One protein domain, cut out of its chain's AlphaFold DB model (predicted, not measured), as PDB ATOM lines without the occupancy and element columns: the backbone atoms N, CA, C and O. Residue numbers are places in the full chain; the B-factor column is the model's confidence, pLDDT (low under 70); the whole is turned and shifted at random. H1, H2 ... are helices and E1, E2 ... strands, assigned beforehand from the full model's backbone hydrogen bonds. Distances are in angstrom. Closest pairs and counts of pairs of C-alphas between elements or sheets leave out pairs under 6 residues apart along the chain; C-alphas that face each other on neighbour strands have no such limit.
ATOM      1  N   PHE A  14      52.248 -30.423  23.962       90.00
ATOM      2  CA  PHE A  14      51.066 -29.836  23.340       90.00
ATOM      3  C   PHE A  14      49.834 -30.560  23.885       90.00
ATOM      4  O   PHE A  14      49.729 -31.780  23.768       90.00
ATOM      5  N   VAL A  15      48.926 -29.815  24.513       90.06
ATOM      6  CA  VAL A  15      47.649 -30.340  24.999       90.06
ATOM      7  C   VAL A  15      46.558 -30.062  23.969       90.06
ATOM      8  O   VAL A  15      46.312 -28.904  23.632       90.06
ATOM      9  N   LEU A  16      45.912 -31.131  23.502       91.19
ATOM     10  CA  LEU A  16      44.718 -31.097  22.660       91.19
ATOM     11  C   LEU A  16      43.545 -31.652  23.470       91.19
ATOM     12  O   LEU A  16      43.677 -32.721  24.068       91.19
ATOM     13  N   ILE A  17      42.428 -30.932  23.507       89.19
ATOM     14  CA  ILE A  17      41.196 -31.378  24.165       89.19
ATOM     15  C   ILE A  17      40.069 -31.327  23.151       89.19
ATOM     16  O   ILE A  17      39.811 -30.272  22.583       89.19
ATOM     17  N   ASP A  18      39.393 -32.450  22.960       89.75
ATOM     18  CA  ASP A  18      38.134 -32.472  22.230       89.75
ATOM     19  C   ASP A  18      36.950 -32.413  23.197       89.75
ATOM     20  O   ASP A  18      37.077 -32.825  24.354       89.75
ATOM     21  N   GLU A  19      35.837 -31.853  22.728       86.12
ATOM     22  CA  GLU A  19      34.606 -31.612  23.491       86.12
ATOM     23  C   GLU A  19      34.862 -31.007  24.882       86.12
ATOM     24  O   GLU A  19      34.363 -31.470  25.915       86.12
ATOM     25  N   TYR A  20      35.665 -29.942  24.919       85.31
ATOM     26  CA  TYR A  20      36.081 -29.296  26.164       85.31
ATOM     27  C   TYR A  20      34.889 -28.831  27.008       85.31
ATOM     28  O   TYR A  20      35.021 -28.705  28.223       85.31
ATOM     29  N   ASP A  21      33.752 -28.577  26.364       80.56
ATOM     30  CA  ASP A  21      32.483 -28.099  26.891       80.56
ATOM     31  C   ASP A  21      31.459 -29.221  27.136       80.56
ATOM     32  O   ASP A  21      30.331 -28.924  27.528       80.56
ATOM     33  N   HIS A  22      31.813 -30.504  26.979       79.94
ATOM     34  CA  HIS A  22      30.885 -31.627  27.189       79.94
ATOM     35  C   HIS A  22      30.227 -31.594  28.578       79.94
ATOM     36  O   HIS A  22      29.035 -31.864  28.728       79.94
ATOM     37  N   PHE A  23      30.974 -31.180  29.607       71.50
ATOM     38  CA  PHE A  23      30.444 -31.013  30.967       71.50
ATOM     39  C   PHE A  23      29.324 -29.963  31.052       71.50
ATOM     40  O   PHE A  23      28.545 -29.961  31.998       71.50
ATOM     41  N   THR A  24      29.236 -29.053  30.082       63.81
ATOM     42  CA  THR A  24      28.183 -28.038  30.000       63.81
ATOM     43  C   THR A  24      26.922 -28.599  29.356       63.81
ATOM     44  O   THR A  24      25.833 -28.213  29.769       63.81
ATOM     45  N   ASN A  25      27.036 -29.569  28.441       59.97
ATOM     46  CA  ASN A  25      25.886 -30.195  27.782       59.97
ATOM     47  C   ASN A  25      24.982 -30.932  28.782       59.97
ATOM     48  O   ASN A  25      23.757 -30.826  28.700       59.97
ATOM     49  N   GLU A  26      25.564 -31.606  29.778       52.00
ATOM     50  CA  GLU A  26      24.801 -32.265  30.853       52.00
ATOM     51  C   GLU A  26      24.089 -31.264  31.776       52.00
ATOM     52  O   GLU A  26      23.122 -31.604  32.459       52.00
ATOM     53  N   VAL A  27      24.543 -30.012  31.793       50.72
ATOM     54  CA  VAL A  27      24.296 -29.125  32.919       50.72
ATOM     55  C   VAL A  27      23.554 -27.834  32.551       50.72
ATOM     56  O   VAL A  27      22.717 -27.361  33.323       50.72
ATOM     57  N   PHE A  28      23.718 -27.332  31.327       49.94
ATOM     58  CA  PHE A  28      22.809 -26.339  30.750       49.94
ATOM     59  C   PHE A  28      21.379 -26.877  30.608       49.94
ATOM     60  O   PHE A  28      20.456 -26.087  30.390       49.94
ATOM     61  N   ALA A  29      21.202 -28.200  30.664       49.62
ATOM     62  CA  ALA A  29      19.954 -28.869  30.352       49.62
ATOM     63  C   ALA A  29      19.096 -29.207  31.586       49.62
ATOM     64  O   ALA A  29      17.877 -29.170  31.454       49.62
ATOM     65  N   PHE A  30      19.667 -29.486  32.773       47.50
ATOM     66  CA  PHE A  30      18.856 -30.083  33.855       47.50
ATOM     67  C   PHE A  30      19.202 -29.724  35.311       47.50
ATOM     68  O   PHE A  30      18.379 -30.011  36.177       47.50
ATOM     69  N   ASP A  31      20.351 -29.109  35.632       57.62
ATOM     70  CA  ASP A  31      20.756 -28.976  37.046       57.62
ATOM     71  C   ASP A  31      21.735 -27.808  37.293       57.62
ATOM     72  O   ASP A  31      22.956 -27.972  37.335       57.62
ATOM     73  N   LYS A  32      21.190 -26.593  37.460       59.75
ATOM     74  CA  LYS A  32      21.985 -25.381  37.752       59.75
ATOM     75  C   LYS A  32      22.815 -25.508  39.036       59.75
ATOM     76  O   LYS A  32      23.862 -24.870  39.137       59.75
ATOM     77  N   GLU A  33      22.371 -26.309  40.005       62.88
ATOM     78  CA  GLU A  33      23.097 -26.518  41.261       62.88
ATOM     79  C   GLU A  33      24.345 -27.372  41.033       62.88
ATOM     80  O   GLU A  33      25.437 -26.954  41.423       62.88
ATOM     81  N   LYS A  34      24.230 -28.488  40.298       64.81
ATOM     82  CA  LYS A  34      25.407 -29.275  39.882       64.81
ATOM     83  C   LYS A  34      26.362 -28.492  38.996       64.81
ATOM     84  O   LYS A  34      27.572 -28.675  39.117       64.81
ATOM     85  N   PHE A  35      25.848 -27.607  38.140       65.50
ATOM     86  CA  PHE A  35      26.705 -26.691  37.383       65.50
ATOM     87  C   PHE A  35      27.571 -25.873  38.301       65.50
ATOM     88  O   PHE A  35      28.794 -25.924  38.211       65.50
ATOM     89  N   SER A  36      26.899 -25.163  39.206       64.75
ATOM     90  CA  SER A  36      27.526 -24.280  40.164       64.75
ATOM     91  C   SER A  36      28.558 -25.054  40.977       64.75
ATOM     92  O   SER A  36      29.678 -24.588  41.118       64.75
ATOM     93  N   GLU A  37      28.264 -26.286  41.403       70.25
ATOM     94  CA  GLU A  37      29.212 -27.135  42.130       70.25
ATOM     95  C   GLU A  37      30.459 -27.503  41.301       70.25
ATOM     96  O   GLU A  37      31.587 -27.313  41.775       70.25
ATOM     97  N   MET A  38      30.289 -27.977  40.060       68.88
ATOM     98  CA  MET A  38      31.397 -28.407  39.189       68.88
ATOM     99  C   MET A  38      32.338 -27.270  38.785       68.88
ATOM    100  O   MET A  38      33.525 -27.515  38.538       68.88
ATOM    101  N   VAL A  39      31.806 -26.051  38.716       65.19
ATOM    102  CA  VAL A  39      32.505 -24.854  38.227       65.19
ATOM    103  C   VAL A  39      32.846 -23.886  39.364       65.19
ATOM    104  O   VAL A  39      33.568 -22.912  39.165       65.19
ATOM    105  N   SER A  40      32.380 -24.180  40.585       66.31
ATOM    106  CA  SER A  40      32.719 -23.449  41.805       66.31
ATOM    107  C   SER A  40      34.225 -23.453  42.068       66.31
ATOM    108  O   SER A  40      35.001 -24.222  41.496       66.31
ATOM    109  N   HIS A  41      34.654 -22.647  43.041       62.78
ATOM    110  CA  HIS A  41      36.054 -22.586  43.461       62.78
ATOM    111  C   HIS A  41      36.663 -23.960  43.816       62.78
ATOM    112  O   HIS A  41      37.858 -24.169  43.614       62.78
ATOM    113  N   ASN A  42      35.848 -24.914  44.288       66.19
ATOM    114  CA  ASN A  42      36.291 -26.268  44.634       66.19
ATOM    115  C   ASN A  42      36.089 -27.306  43.522       66.19
ATOM    116  O   ASN A  42      36.571 -28.438  43.672       66.19
ATOM    117  N   GLY A  43      35.431 -26.916  42.431       73.06
ATOM    118  CA  GLY A  43      35.078 -27.750  41.298       73.06
ATOM    119  C   GLY A  43      36.281 -28.330  40.554       73.06
ATOM    120  O   GLY A  43      37.377 -27.761  40.518       73.06
ATOM    121  N   TRP A  44      36.094 -29.512  39.968       77.75
ATOM    122  CA  TRP A  44      37.172 -30.232  39.288       77.75
ATOM    123  C   TRP A  44      37.554 -29.583  37.951       77.75
ATOM    124  O   TRP A  44      38.739 -29.580  37.615       77.75
ATOM    125  N   VAL A  45      36.581 -29.000  37.235       78.25
ATOM    126  CA  VAL A  45      36.784 -28.322  35.941       78.25
ATOM    127  C   VAL A  45      37.775 -27.180  36.125       78.25
ATOM    128  O   VAL A  45      38.776 -27.077  35.417       78.25
ATOM    129  N   ARG A  46      37.557 -26.384  37.173       75.44
ATOM    130  CA  ARG A  46      38.440 -25.287  37.545       75.44
ATOM    131  C   ARG A  46      39.863 -25.731  37.833       75.44
ATOM    132  O   ARG A  46      40.797 -25.237  37.206       75.44
ATOM    133  N   LYS A  47      40.025 -26.706  38.729       80.50
ATOM    134  CA  LYS A  47      41.345 -27.245  39.092       80.50
ATOM    135  C   LYS A  47      42.086 -27.820  37.884       80.50
ATOM    136  O   LYS A  47      43.310 -27.711  37.809       80.50
ATOM    137  N   PHE A  48      41.367 -28.425  36.941       85.06
ATOM    138  CA  PHE A  48      41.945 -28.993  35.728       85.06
ATOM    139  C   PHE A  48      42.565 -27.915  34.823       85.06
ATOM    140  O   PHE A  48      43.758 -27.993  34.525       85.06
ATOM    141  N   TYR A  49      41.817 -26.867  34.461       84.69
ATOM    142  CA  TYR A  49      42.349 -25.787  33.615       84.69
ATOM    143  C   TYR A  49      43.380 -24.904  34.337       84.69
ATOM    144  O   TYR A  49      44.360 -24.480  33.720       84.69
ATOM    145  N   GLU A  50      43.246 -24.685  35.652       83.62
ATOM    146  CA  GLU A  50      44.285 -24.020  36.459       83.62
ATOM    147  C   GLU A  50      45.612 -24.793  36.415       83.62
ATOM    148  O   GLU A  50      46.673 -24.190  36.247       83.62
ATOM    149  N   THR A  51      45.560 -26.128  36.481       87.06
ATOM    150  CA  THR A  51      46.748 -26.989  36.371       87.06
ATOM    151  C   THR A  51      47.431 -26.834  35.011       87.06
ATOM    152  O   THR A  51      48.651 -26.679  34.951       87.06
ATOM    153  N   ILE A  52      46.660 -26.816  33.916       88.00
ATOM    154  CA  ILE A  52      47.197 -26.574  32.567       88.00
ATOM    155  C   ILE A  52      47.885 -25.206  32.513       88.00
ATOM    156  O   ILE A  52      49.025 -25.112  32.062       88.00
ATOM    157  N   LYS A  53      47.239 -24.153  33.031       86.38
ATOM    158  CA  LYS A  53      47.817 -22.805  33.037       86.38
ATOM    159  C   LYS A  53      49.134 -22.726  33.813       86.38
ATOM    160  O   LYS A  53      50.065 -22.082  33.334       86.38
ATOM    161  N   ILE A  54      49.224 -23.362  34.984       88.00
ATOM    162  CA  ILE A  54      50.464 -23.398  35.780       88.00
ATOM    163  C   ILE A  54      51.597 -23.997  34.945       88.00
ATOM    164  O   ILE A  54      52.645 -23.373  34.789       88.00
ATOM    165  N   TYR A  55      51.361 -25.149  34.318       88.00
ATOM    166  CA  TYR A  55      52.382 -25.812  33.508       88.00
ATOM    167  C   TYR A  55      52.695 -25.097  32.189       88.00
ATOM    168  O   TYR A  55      53.805 -25.251  31.676       88.00
ATOM    169  N   MET A  56      51.777 -24.284  31.659       87.44
ATOM    170  CA  MET A  56      52.094 -23.340  30.582       87.44
ATOM    171  C   MET A  56      53.040 -22.234  31.067       87.44
ATOM    172  O   MET A  56      54.036 -21.945  30.409       87.44
ATOM    173  N   GLY A  57      52.776 -21.655  32.244       87.00
ATOM    174  CA  GLY A  57      53.636 -20.635  32.858       87.00
ATOM    175  C   GLY A  57      55.038 -21.143  33.215       87.00
ATOM    176  O   GLY A  57      56.008 -20.397  33.112       87.00
ATOM    177  N   GLU A  58      55.163 -22.424  33.569       88.25
ATOM    178  CA  GLU A  58      56.448 -23.100  33.808       88.25
ATOM    179  C   GLU A  58      57.183 -23.512  32.516       88.25
ATOM    180  O   GLU A  58      58.296 -24.040  32.579       88.25
ATOM    181  N   GLY A  59      56.575 -23.302  31.343       86.31
ATOM    182  CA  GLY A  59      57.141 -23.672  30.042       86.31
ATOM    183  C   GLY A  59      57.133 -25.177  29.745       86.31
ATOM    184  O   GLY A  59      57.814 -25.615  28.819       86.31
ATOM    185  N   ILE A  60      56.385 -25.972  30.519       87.56
ATOM    186  CA  ILE A  60      56.218 -27.420  30.305       87.56
ATOM    187  C   ILE A  60      55.191 -27.674  29.198       87.56
ATOM    188  O   ILE A  60      55.424 -28.498  28.313       87.56
ATOM    189  N   ILE A  61      54.065 -26.958  29.233       89.12
ATOM    190  CA  ILE A  61      53.062 -26.960  28.164       89.12
ATOM    191  C   ILE A  61      53.346 -25.765  27.254       89.12
ATOM    192  O   ILE A  61      53.209 -24.619  27.667       89.12
ATOM    193  N   ASP A  62      53.741 -26.025  26.011       88.44
ATOM    194  CA  ASP A  62      54.037 -24.970  25.030       88.44
ATOM    195  C   ASP A  62      52.767 -24.449  24.365       88.44
ATOM    196  O   ASP A  62      52.651 -23.262  24.062       88.44
ATOM    197  N   ARG A  63      51.805 -25.346  24.127       88.94
ATOM    198  CA  ARG A  63      50.566 -25.034  23.415       88.94
ATOM    199  C   ARG A  63      49.382 -25.758  24.032       88.94
ATOM    200  O   ARG A  63      49.503 -26.860  24.566       88.94
ATOM    201  N   PHE A  64      48.232 -25.120  23.900       88.56
ATOM    202  CA  PHE A  64      46.933 -25.642  24.278       88.56
ATOM    203  C   PHE A  64      45.962 -25.360  23.133       88.56
ATOM    204  O   PHE A  64      45.937 -24.244  22.610       88.56
ATOM    205  N   PHE A  65      45.191 -26.365  22.740       88.94
ATOM    206  CA  PHE A  65      44.132 -26.240  21.751       88.94
ATOM    207  C   PHE A  65      42.938 -27.074  22.199       88.94
ATOM    208  O   PHE A  65      43.108 -28.204  22.656       88.94
ATOM    209  N   ALA A  66      41.747 -26.502  22.086       87.81
ATOM    210  CA  ALA A  66      40.522 -27.153  22.501       87.81
ATOM    211  C   ALA A  66      39.411 -26.939  21.477       87.81
ATOM    212  O   ALA A  66      39.264 -25.834  20.949       87.81
ATOM    213  N   THR A  67      38.635 -27.989  21.236       89.62
ATOM    214  CA  THR A  67      37.430 -27.988  20.403       89.62
ATOM    215  C   THR A  67      36.213 -28.290  21.258       89.62
ATOM    216  O   THR A  67      36.303 -28.949  22.291       89.62
ATOM    217  N   GLY A  68      35.080 -27.730  20.860       88.12
ATOM    218  CA  GLY A  68      33.815 -27.839  21.568       88.12
ATOM    219  C   GLY A  68      32.699 -27.232  20.733       88.12
ATOM    220  O   GLY A  68      32.966 -26.614  19.697       88.12
ATOM    221  N   VAL A  69      31.461 -27.410  21.177       84.62
ATOM    222  CA  VAL A  69      30.281 -26.903  20.465       84.62
ATOM    223  C   VAL A  69      29.892 -25.542  21.029       84.62
ATOM    224  O   VAL A  69      29.916 -24.537  20.330       84.62
ATOM    225  N   THR A  70      29.590 -25.480  22.318       81.94
ATOM    226  CA  THR A  70      29.136 -24.289  23.028       81.94
ATOM    227  C   THR A  70      30.317 -23.573  23.688       81.94
ATOM    228  O   THR A  70      30.908 -24.099  24.633       81.94
ATOM    229  N   PRO A  71      30.650 -22.332  23.282       79.50
ATOM    230  CA  PRO A  71      31.744 -21.585  23.884       79.50
ATOM    231  C   PRO A  71      31.373 -21.066  25.276       79.50
ATOM    232  O   PRO A  71      31.013 -19.901  25.466       79.50
ATOM    233  N   VAL A  72      31.455 -21.932  26.281       74.38
ATOM    234  CA  VAL A  72      31.314 -21.528  27.680       74.38
ATOM    235  C   VAL A  72      32.630 -20.931  28.163       74.38
ATOM    236  O   VAL A  72      33.722 -21.414  27.849       74.38
ATOM    237  N   THR A  73      32.517 -19.830  28.900       67.31
ATOM    238  CA  THR A  73      33.655 -19.058  29.399       67.31
ATOM    239  C   THR A  73      34.509 -19.865  30.368       67.31
ATOM    240  O   THR A  73      34.188 -19.970  31.543       67.31
ATOM    241  N   LEU A  74      35.675 -20.343  29.930       63.25
ATOM    242  CA  LEU A  74      36.669 -20.898  30.859       63.25
ATOM    243  C   LEU A  74      37.134 -19.865  31.900       63.25
ATOM    244  O   LEU A  74      37.573 -20.262  32.973       63.25
ATOM    245  N   ASP A  75      36.987 -18.568  31.610       56.69
ATOM    246  CA  ASP A  75      37.340 -17.448  32.491       56.69
ATOM    247  C   ASP A  75      36.351 -17.226  33.646       56.69
ATOM    248  O   ASP A  75      36.764 -16.847  34.743       56.69
ATOM    249  N   SER A  76      35.050 -17.463  33.426       54.59
ATOM    250  CA  SER A  76      34.043 -17.382  34.496       54.59
ATOM    251  C   SER A  76      34.064 -18.646  35.358       54.59
ATOM    252  O   SER A  76      33.995 -18.568  36.582       54.59
ATOM    253  N   LEU A  77      34.266 -19.807  34.721       53.59
ATOM    254  CA  LEU A  77      34.366 -21.111  35.380       53.59
ATOM    255  C   LEU A  77      35.686 -21.253  36.144       53.59
ATOM    256  O   LEU A  77      35.796 -21.959  37.144       53.59
ATOM    257  N   THR A  78      36.730 -20.589  35.655       51.78
ATOM    258  CA  THR A  78      38.075 -20.645  36.201       51.78
ATOM    259  C   THR A  78      38.643 -19.237  36.070       51.78
ATOM    260  O   THR A  78      39.046 -18.816  34.992       51.78
ATOM    261  N   SER A  79      38.764 -18.481  37.166       52.09
ATOM    262  CA  SER A  79      39.432 -17.162  37.137       52.09
ATOM    263  C   SER A  79      40.905 -17.232  36.665       52.09
ATOM    264  O   SER A  79      41.632 -16.241  36.700       52.09
ATOM    265  N   GLY A  80      41.371 -18.429  36.297       52.47
ATOM    266  CA  GLY A  80      42.675 -18.760  35.781       52.47
ATOM    267  C   GLY A  80      42.785 -18.720  34.257       52.47
ATOM    268  O   GLY A  80      43.785 -18.196  33.804       52.47
ATOM    269  N   PHE A  81      41.866 -19.217  33.426       68.75
ATOM    270  CA  PHE A  81      42.226 -19.559  32.029       68.75
ATOM    271  C   PHE A  81      42.136 -18.436  30.966       68.75
ATOM    272  O   PHE A  81      42.006 -18.720  29.776       68.75
ATOM    273  N   ASN A  82      42.373 -17.179  31.358       65.19
ATOM    274  CA  ASN A  82      42.363 -15.985  30.487       65.19
ATOM    275  C   ASN A  82      43.477 -15.919  29.419       65.19
ATOM    276  O   ASN A  82      43.747 -14.868  28.840       65.19
ATOM    277  N   VAL A  83      44.177 -17.030  29.206       72.06
ATOM    278  CA  VAL A  83      45.252 -17.190  28.223       72.06
ATOM    279  C   VAL A  83      44.743 -17.784  26.908       72.06
ATOM    280  O   VAL A  83      45.469 -17.772  25.914       72.06
ATOM    281  N   ALA A  84      43.513 -18.308  26.885       80.06
ATOM    282  CA  ALA A  84      42.910 -18.877  25.688       80.06
ATOM    283  C   ALA A  84      42.332 -17.792  24.773       80.06
ATOM    284  O   ALA A  84      41.632 -16.881  25.210       80.06
ATOM    285  N   LYS A  85      42.579 -17.935  23.470       86.19
ATOM    286  CA  LYS A  85      41.951 -17.125  22.425       86.19
ATOM    287  C   LYS A  85      40.836 -17.942  21.773       86.19
ATOM    288  O   LYS A  85      41.106 -19.028  21.269       86.19
ATOM    289  N   ASN A  86      39.611 -17.412  21.739       87.44
ATOM    290  CA  ASN A  86      38.554 -17.976  20.897       87.44
ATOM    291  C   ASN A  86      38.882 -17.666  19.424       87.44
ATOM    292  O   ASN A  86      39.073 -16.504  19.065       87.44
TER     293      ASN A  86
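Overview. This is residues 14 to 86 of the 370 residues of a protein of Ignavibacteriaceae bacterium (UniProt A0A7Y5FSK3). A long, narrow loop of chain: a two-stranded parallel sheet, E1 and E2, and H1 form one long side, while H2 and H3 run back along the other. H4 and the last residues lie over one side of this loop, and residues 28 to 33 stick out at one end. The printed part has 73 residues, with four named helices and two named strands in the order E1, H1, H2, H3, E2, H4; the class is mixed, helices and strands. It is compact, with a radius of gyration of the C-alphas of 12.3 A, yet elongated, spanning 39 by 24 by 15 A.

Along the chain. E1, residues 14 to 17, begins at C-alpha 14 (51.066, -29.836, 23.340) and is 10.0 A long; E2, residues 61 to 66, is 13.8 A long. H3, residues 44 to 57, measures 20.1 A and H2, residues 32 to 39, 10.5 A. H1 is residues 22 to 25, 5.2 A; H4, residues 74 to 77, 5.1 A, ends at C-alpha 77 (34.366, -21.111, 35.380).

Arrangement. E1 and E2 are parallel at 20 degrees, with N 17 and O 65 at 2.9 A, within hydrogen-bond range. E1, H1 H2 H3, E2 is a strand-helix-strand unit, two parallel neighbour strands with helices between. The closest C-alphas of H3 and E2, Tyr 55 and Ile 61, are 5.5 A apart. H2 and H3 touch only at the corner, at Val 39 and Val 45, whose C-alphas are 6.0 A apart, with a shallow tilt of 27 degrees, the same way. H3 and H4 only just touch, with 3 pairs of C-alphas within 8 A, the closest Arg 46 and Leu 77 at 6.2 A. H1 and H2 are close but not clearly touching; the C-alphas of Thr 24 and Phe 35 are 7.6 A apart. Every O i to N i+4 pair is within hydrogen-bond range in H2 and H3; H1 and H4 are too short for such a pair.

Size, cuts and confidence. The C-alphas farthest apart, Phe 30 and Gly 59, are 39.0 A apart. The printed part has no cut and no long link. pLDDT is under 70 at residues 24 to 36, 38 to 42 and 73 to 82.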